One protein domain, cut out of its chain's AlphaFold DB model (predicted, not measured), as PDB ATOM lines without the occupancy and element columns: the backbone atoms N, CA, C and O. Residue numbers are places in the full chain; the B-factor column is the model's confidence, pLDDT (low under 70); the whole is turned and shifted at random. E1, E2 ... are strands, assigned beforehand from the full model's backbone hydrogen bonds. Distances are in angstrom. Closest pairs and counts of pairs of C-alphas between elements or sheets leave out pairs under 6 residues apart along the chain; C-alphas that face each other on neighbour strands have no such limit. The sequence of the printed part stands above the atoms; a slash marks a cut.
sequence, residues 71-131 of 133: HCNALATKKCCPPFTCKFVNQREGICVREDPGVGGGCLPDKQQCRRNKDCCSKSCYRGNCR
ATOM      1  N   HIS A  71     556.051 327.243 398.325       72.55
ATOM      2  CA  HIS A  71     556.556 327.946 397.149       72.55
ATOM      3  C   HIS A  71     557.408 327.014 396.293       72.55
ATOM      4  O   HIS A  71     558.383 326.426 396.759       72.55
ATOM      5  N   CYS A  72     557.045 326.919 395.025       73.52
ATOM      6  CA  CYS A  72     557.767 326.199 393.997       73.52
ATOM      7  C   CYS A  72     558.263 327.194 392.942       73.52
ATOM      8  O   CYS A  72     557.618 328.196 392.649       73.52
ATOM      9  N   ASN A  73     559.437 326.947 392.375       72.32
ATOM     10  CA  ASN A  73     560.039 327.788 391.340       72.32
ATOM     11  C   ASN A  73     560.458 326.878 390.180       72.32
ATOM     12  O   ASN A  73     560.861 325.742 390.410       72.32
ATOM     13  N   ALA A  74     560.390 327.370 388.943       65.31
ATOM     14  CA  ALA A  74     560.853 326.652 387.760       65.31
ATOM     15  C   ALA A  74     562.353 326.314 387.843       65.31
ATOM     16  O   ALA A  74     562.791 325.314 387.286       65.31
ATOM     17  N   LEU A  75     563.119 327.135 388.567       65.02
ATOM     18  CA  LEU A  75     564.545 326.935 388.833       65.02
ATOM     19  C   LEU A  75     564.825 326.158 390.128       65.02
ATOM     20  O   LEU A  75     565.979 325.827 390.390       65.02
ATOM     21  N   ALA A  76     563.816 325.899 390.970       60.64
ATOM     22  CA  ALA A  76     564.050 325.159 392.205       60.64
ATOM     23  C   ALA A  76     564.330 323.688 391.885       60.64
ATOM     24  O   ALA A  76     563.600 323.042 391.135       60.64
ATOM     25  N   THR A  77     565.352 323.131 392.533       57.05
ATOM     26  CA  THR A  77     565.608 321.683 392.549       57.05
ATOM     27  C   THR A  77     564.432 320.905 393.142       57.05
ATOM     28  O   THR A  77     564.211 319.747 392.793       57.05
ATOM     29  N   LYS A  78     563.636 321.549 394.005       62.24
ATOM     30  CA  LYS A  78     562.464 320.956 394.645       62.24
ATOM     31  C   LYS A  78     561.212 321.104 393.777       62.24
ATOM     32  O   LYS A  78     560.726 322.208 393.542       62.24
ATOM     33  N   LYS A  79     560.661 319.969 393.342       70.95
ATOM     34  CA  LYS A  79     559.356 319.867 392.665       70.95
ATOM     35  C   LYS A  79     558.252 319.587 393.678       70.95
ATOM     36  O   LYS A  79     558.534 319.037 394.734       70.95
ATOM     37  N   CYS A  80     557.002 319.922 393.369       69.36
ATOM     38  CA  CYS A  80     555.862 319.543 394.209       69.36
ATOM     39  C   CYS A  80     555.720 318.018 394.310       69.36
ATOM     40  O   CYS A  80     555.955 317.308 393.332       69.36
ATOM     41  N   CYS A  81     555.363 317.511 395.490       67.62
ATOM     42  CA  CYS A  81     555.116 316.085 395.681       67.62
ATOM     43  C   CYS A  81     553.864 315.676 394.912       67.62
ATOM     44  O   CYS A  81     552.868 316.388 395.018       67.62
ATOM     45  N   PRO A  82     553.829 314.526 394.222       62.57
ATOM     46  CA  PRO A  82     552.570 314.008 393.697       62.57
ATOM     47  C   PRO A  82     551.575 313.788 394.857       62.57
ATOM     48  O   PRO A  82     551.976 313.274 395.904       62.57
ATOM     49  N   PRO A  83     550.291 314.180 394.722       58.01
ATOM     50  CA  PRO A  83     549.586 314.616 393.507       58.01
ATOM     51  C   PRO A  83     549.526 316.149 393.304       58.01
ATOM     52  O   PRO A  83     548.623 316.653 392.640       58.01
ATOM     53  N   PHE A  84     550.414 316.917 393.933       70.09
ATOM     54  CA  PHE A  84     550.467 318.374 393.823       70.09
ATOM     55  C   PHE A  84     551.296 318.814 392.613       70.09
ATOM     56  O   PHE A  84     552.349 318.247 392.318       70.09
ATOM     57  N   THR A  85     550.856 319.880 391.949       73.59
ATOM     58  CA  THR A  85     551.580 320.525 390.851       73.59
ATOM     59  C   THR A  85     551.941 321.956 391.203       73.59
ATOM     60  O   THR A  85     551.288 322.612 392.015       73.59
ATOM     61  N   CYS A  86     553.025 322.445 390.602       72.44
ATOM     62  CA  CYS A  86     553.461 323.816 390.802       72.44
ATOM     63  C   CYS A  86     552.626 324.760 389.938       72.44
ATOM     64  O   CYS A  86     552.769 324.771 388.715       72.44
ATOM     65  N   LYS A  87     551.771 325.571 390.565       78.19
ATOM     66  CA  LYS A  87     551.020 326.622 389.881       78.19
ATOM     67  C   LYS A  87     551.748 327.949 390.021       78.19
ATOM     68  O   LYS A  87     551.739 328.556 391.089       78.19
ATOM     69  N   PHE A  88     552.358 328.390 388.928       75.85
ATOM     70  CA  PHE A  88     553.058 329.666 388.836       75.85
ATOM     71  C   PHE A  88     552.089 330.842 388.966       75.85
ATOM     72  O   PHE A  88     551.144 330.970 388.191       75.85
ATOM     73  N   VAL A  89     552.324 331.682 389.971       73.79
ATOM     74  CA  VAL A  89     551.675 332.987 390.140       73.79
ATOM     75  C   VAL A  89     552.356 334.007 389.224       73.79
ATOM     76  O   VAL A  89     551.682 334.836 388.627       73.79
ATOM     77  N   ASN A  90     553.680 333.883 389.061       73.64
ATOM     78  CA  ASN A  90     554.533 334.693 388.193       73.64
ATOM     79  C   ASN A  90     555.565 333.805 387.473       73.64
ATOM     80  O   ASN A  90     555.754 332.647 387.833       73.64
ATOM     81  N   GLN A  91     556.318 334.355 386.510       72.56
ATOM     82  CA  GLN A  91     557.317 333.607 385.715       72.56
ATOM     83  C   GLN A  91     558.369 332.833 386.534       72.56
ATOM     84  O   GLN A  91     558.995 331.914 386.011       72.56
ATOM     85  N   ARG A  92     558.603 333.212 387.795       70.06
ATOM     86  CA  ARG A  92     559.603 332.589 388.676       70.06
ATOM     87  C   ARG A  92     559.017 331.971 389.936       70.06
ATOM     88  O   ARG A  92     559.712 331.245 390.629       70.06
ATOM     89  N   GLU A  93     557.771 332.259 390.262       75.78
ATOM     90  CA  GLU A  93     557.217 331.911 391.562       75.78
ATOM     91  C   GLU A  93     555.868 331.250 391.378       75.78
ATOM     92  O   GLU A  93     554.980 331.784 390.715       75.78
ATOM     93  N   GLY A  94     555.730 330.073 391.958       78.29
ATOM     94  CA  GLY A  94     554.502 329.320 392.030       78.29
ATOM     95  C   GLY A  94     554.281 328.764 393.416       78.29
ATOM     96  O   GLY A  94     555.131 328.854 394.298       78.29
ATOM     97  N   ILE A  95     553.118 328.164 393.591       79.64
ATOM     98  CA  ILE A  95     552.745 327.449 394.802       79.64
ATOM     99  C   ILE A  95     552.304 326.040 394.432       79.64
ATOM    100  O   ILE A  95     551.663 325.826 393.399       79.64
ATOM    101  N   CYS A  96     552.639 325.064 395.265       73.87
ATOM    102  CA  CYS A  96     552.148 323.709 395.080       73.87
ATOM    103  C   CYS A  96     550.656 323.670 395.378       73.87
ATOM    104  O   CYS A  96     550.231 323.899 396.510       73.87
ATOM    105  N   VAL A  97     549.853 323.374 394.366       72.28
ATOM    106  CA  VAL A  97     548.407 323.215 394.485       72.28
ATOM    107  C   VAL A  97     548.045 321.775 394.183       72.28
ATOM    108  O   VAL A  97     548.705 321.095 393.401       72.28
ATOM    109  N   ARG A  98     546.979 321.287 394.806       63.91
ATOM    110  CA  ARG A  98     546.358 320.051 394.352       63.91
ATOM    111  C   ARG A  98     545.673 320.379 393.037       63.91
ATOM    112  O   ARG A  98     544.877 321.318 392.993       63.91
ATOM    113  N   GLU A  99     545.975 319.632 391.981       56.31
ATOM    114  CA  GLU A  99     545.062 319.596 390.847       56.31
ATOM    115  C   GLU A  99     543.781 318.950 391.359       56.31
ATOM    116  O   GLU A  99     543.645 317.731 391.390       56.31
ATOM    117  N   ASP A 100     542.846 319.763 391.851       51.03
ATOM    118  CA  ASP A 100     541.452 319.367 391.809       51.03
ATOM    119  C   ASP A 100     541.170 319.086 390.325       51.03
ATOM    120  O   ASP A 100     541.307 320.005 389.505       51.03
ATOM    121  N   PRO A 101     540.773 317.857 389.952       48.52
ATOM    122  CA  PRO A 101     540.468 317.472 388.569       48.52
ATOM    123  C   PRO A 101     539.298 318.247 387.932       48.52
ATOM    124  O   PRO A 101     538.708 317.811 386.958       48.52
ATOM    125  N   GLY A 102     538.901 319.383 388.501       45.54
ATOM    126  CA  GLY A 102     537.874 320.270 387.980       45.54
ATOM    127  C   GLY A 102     538.399 321.597 387.432       45.54
ATOM    128  O   GLY A 102     537.576 322.415 387.030       45.54
ATOM    129  N   VAL A 103     539.716 321.870 387.446       48.35
ATOM    130  CA  VAL A 103     540.250 323.165 386.952       48.35
ATOM    131  C   VAL A 103     541.317 323.019 385.854       48.35
ATOM    132  O   VAL A 103     541.497 323.945 385.069       48.35
ATOM    133  N   GLY A 104     541.965 321.860 385.723       44.30
ATOM    134  CA  GLY A 104     543.027 321.604 384.737       44.30
ATOM    135  C   GLY A 104     542.614 320.686 383.584       44.30
ATOM    136  O   GLY A 104     543.264 319.681 383.354       44.30
ATOM    137  N   GLY A 105     541.508 320.973 382.892       49.92
ATOM    138  CA  GLY A 105     541.191 320.411 381.562       49.92
ATOM    139  C   GLY A 105     540.914 318.902 381.424       49.92
ATOM    140  O   GLY A 105     540.426 318.490 380.375       49.92
ATOM    141  N   GLY A 106     541.176 318.077 382.437       62.70
ATOM    142  CA  GLY A 106     540.843 316.653 382.444       62.70
ATOM    143  C   GLY A 106     539.610 316.378 383.293       62.70
ATOM    144  O   GLY A 106     539.500 316.894 384.396       62.70
ATOM    145  N   CYS A 107     538.686 315.563 382.797       70.11
ATOM    146  CA  CYS A 107     537.608 315.013 383.606       70.11
ATOM    147  C   CYS A 107     538.065 313.699 384.271       70.11
ATOM    148  O   CYS A 107     538.918 312.983 383.747       70.11
ATOM    149  N   LEU A 108     537.510 313.368 385.435       74.49
ATOM    150  CA  LEU A 108     537.798 312.141 386.173       74.49
ATOM    151  C   LEU A 108     537.086 310.938 385.541       74.49
ATOM    152  O   LEU A 108     535.869 311.007 385.329       74.49
ATOM    153  N   PRO A 109     537.787 309.818 385.297       76.36
ATOM    154  CA  PRO A 109     537.143 308.577 384.886       76.36
ATOM    155  C   PRO A 109     536.247 308.009 385.997       76.36
ATOM    156  O   PRO A 109     536.340 308.389 387.166       76.36
ATOM    157  N   ASP A 110     535.365 307.077 385.639       75.27
ATOM    158  CA  ASP A 110     534.493 306.412 386.606       75.27
ATOM    159  C   ASP A 110     535.285 305.696 387.711       75.27
ATOM    160  O   ASP A 110     536.394 305.207 387.500       75.27
ATOM    161  N   LYS A 111     534.683 305.621 388.902       76.98
ATOM    162  CA  LYS A 111     535.248 305.125 390.169       76.98
ATOM    163  C   LYS A 111     536.325 306.009 390.810       76.98
ATOM    164  O   LYS A 111     536.789 305.666 391.892       76.98
ATOM    165  N   GLN A 112     536.686 307.145 390.211       78.45
ATOM    166  CA  GLN A 112     537.562 308.126 390.860       78.45
ATOM    167  C   GLN A 112     536.818 308.972 391.884       78.45
ATOM    168  O   GLN A 112     535.645 309.295 391.708       78.45
ATOM    169  N   GLN A 113     537.537 309.403 392.914       78.87
ATOM    170  CA  GLN A 113     536.990 310.273 393.942       78.87
ATOM    171  C   GLN A 113     536.731 311.686 393.394       78.87
ATOM    172  O   GLN A 113     537.634 312.335 392.869       78.87
ATOM    173  N   CYS A 114     535.509 312.179 393.555       77.60
ATOM    174  CA  CYS A 114     535.038 313.466 393.048       77.60
ATOM    175  C   CYS A 114     534.355 314.288 394.139       77.60
ATOM    176  O   CYS A 114     533.899 313.762 395.158       77.60
ATOM    177  N   ARG A 115     534.255 315.601 393.907       80.44
ATOM    178  CA  ARG A 115     533.577 316.535 394.817       80.44
ATOM    179  C   ARG A 115     532.336 317.146 394.181       80.44
ATOM    180  O   ARG A 115     531.357 317.428 394.867       80.44
ATOM    181  N   ARG A 116     532.373 317.351 392.866       78.07
ATOM    182  CA  ARG A 116     531.295 317.901 392.047       78.07
ATOM    183  C   ARG A 116     531.104 317.034 390.813       78.07
ATOM    184  O   ARG A 116     532.043 316.481 390.259       78.07
ATOM    185  N   ASN A 117     529.874 317.013 390.315       77.57
ATOM    186  CA  ASN A 117     529.509 316.341 389.068       77.57
ATOM    187  C   ASN A 117     530.409 316.728 387.887       77.57
ATOM    188  O   ASN A 117     530.785 315.872 387.099       77.57
ATOM    189  N   LYS A 118     530.781 318.010 387.795       73.80
ATOM    190  CA  LYS A 118     531.617 318.557 386.716       73.80
ATOM    191  C   LYS A 118     533.050 318.021 386.723       73.80
ATOM    192  O   LYS A 118     533.716 318.133 385.704       73.80
ATOM    193  N   ASP A 119     533.496 317.462 387.846       74.40
ATOM    194  CA  ASP A 119     534.828 316.877 387.957       74.40
ATOM    195  C   ASP A 119     534.885 315.522 387.227       74.40
ATOM    196  O   ASP A 119     535.964 315.091 386.862       74.40
ATOM    197  N   CYS A 120     533.747 314.854 386.982       77.88
ATOM    198  CA  CYS A 120     533.659 313.534 386.348       77.88
ATOM    199  C   CYS A 120     533.415 313.611 384.839       77.88
ATOM    200  O   CYS A 120     532.589 314.404 384.383       77.88
ATOM    201  N   CYS A 121     534.018 312.707 384.064       79.81
ATOM    202  CA  CYS A 121     533.731 312.563 382.631       79.81
ATOM    203  C   CYS A 121     532.276 312.150 382.388       79.81
ATOM    204  O   CYS A 121     531.624 312.659 381.479       79.81
ATOM    205  N   SER A 122     531.732 311.310 383.274       80.92
ATOM    206  CA  SER A 122     530.317 310.925 383.322       80.92
ATOM    207  C   SER A 122     529.385 312.053 383.787       80.92
ATOM    208  O   SER A 122     528.166 311.879 383.826       80.92
ATOM    209  N   LYS A 123     529.932 313.218 384.165       80.54
ATOM    210  CA  LYS A 123     529.213 314.360 384.753       80.54
ATOM    211  C   LYS A 123     528.360 313.992 385.971       80.54
ATOM    212  O   LYS A 123     527.401 314.693 386.296       80.54
ATOM    213  N   SER A 124     528.685 312.897 386.649       82.94
ATOM    214  CA  SER A 124     527.931 312.401 387.792       82.94
ATOM    215  C   SER A 124     528.883 311.926 388.877       82.94
ATOM    216  O   SER A 124     529.656 310.989 388.698       82.94
ATOM    217  N   CYS A 125     528.826 312.626 390.005       82.64
ATOM    218  CA  CYS A 125     529.557 312.329 391.218       82.64
ATOM    219  C   CYS A 125     528.570 311.768 392.240       82.64
ATOM    220  O   CYS A 125     527.773 312.504 392.825       82.64
ATOM    221  N   TYR A 126     528.592 310.455 392.439       86.74
ATOM    222  CA  TYR A 126     527.679 309.757 393.334       86.74
ATOM    223  C   TYR A 126     528.428 309.219 394.550       86.74
ATOM    224  O   TYR A 126     529.374 308.446 394.418       86.74
ATOM    225  N   ARG A 127     528.005 309.629 395.755       88.34
ATOM    226  CA  ARG A 127     528.670 309.283 397.030       88.34
ATOM    227  C   ARG A 127     530.179 309.582 397.033       88.34
ATOM    228  O   ARG A 127     530.962 308.841 397.616       88.34
ATOM    229  N   GLY A 128     530.575 310.667 396.369       83.60
ATOM    230  CA  GLY A 128     531.975 311.081 396.278       83.60
ATOM    231  C   GLY A 128     532.809 310.295 395.268       83.60
ATOM    232  O   GLY A 128     534.015 310.493 395.253       83.60
ATOM    233  N   ASN A 129     532.203 309.449 394.425       83.74
ATOM    234  CA  ASN A 129     532.882 308.764 393.324       83.74
ATOM    235  C   ASN A 129     532.198 309.034 391.978       83.74
ATOM    236  O   ASN A 129     530.969 309.082 391.890       83.74
ATOM    237  N   CYS A 130     532.988 309.191 390.920       81.53
ATOM    238  CA  CYS A 130     532.484 309.328 389.564       81.53
ATOM    239  C   CYS A 130     531.780 308.045 389.143       81.53
ATOM    240  O   CYS A 130     532.301 306.947 389.352       81.53
ATOM    241  N   ARG A 131     530.580 308.170 388.585       84.22
ATOM    242  CA  ARG A 131     529.786 307.019 388.175       84.22
ATOM    243  C   ARG A 131     528.940 307.371 386.964       84.22
ATOM    244  O   ARG A 131     528.079 308.237 387.066       84.22
TER     245      ARG A 131
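Overview. This is residues 71 to 131 of the 133 residues of the protein "Egg protein CP422" of Schistosoma japonicum (UniProt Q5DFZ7). With little regular structure, the domain is a loose, dumbbell-like rod: the twisted hairpin E1-E2, with the loop of residues 71 to 83 beside it, makes one lobe, and a knot of loops, residues 107 to 131, makes the other. Residues 99 to 106 join them. The 61 printed residues hold no named helix and two strands, E1 then E2, in one antiparallel sheet; the class is all strand, with 13 residues in named elements. The radius of gyration of the C-alphas is 14.2 A, and the spans are 40 by 18 by 13 A.

Arrangement. E1, residues 84 to 90, and E2, residues 93 to 98, form a hairpin with a tight link of 2 residues. They are antiparallel neighbours, with 147 degrees between their directions. C-alphas 88 and 94 face each other at 3.5 A. N 87 and O 95 are within hydrogen-bond range at 2.8 A, as are N 97 and O 85 at 2.9 A. Residues 71 to 72 pair antiparallel with residues 94 to 95 of E2, and residues 125 to 126 with 129 to 130.

Along the chain. E1 begins at C-alpha 84 (550.467, 318.374, 393.823) and is 17.7 A long. E2 ends at C-alpha 98 (546.358, 320.051, 394.352) and is 16.3 A long.

Size, cuts and confidence. The C-alphas farthest apart, of Leu 75 and Tyr 126, are 40.9 A apart. The printed part has no cut. Its mean pLDDT is 71.4; residues 74 to 78, 80 to 83 and 98 to 106 are under 70.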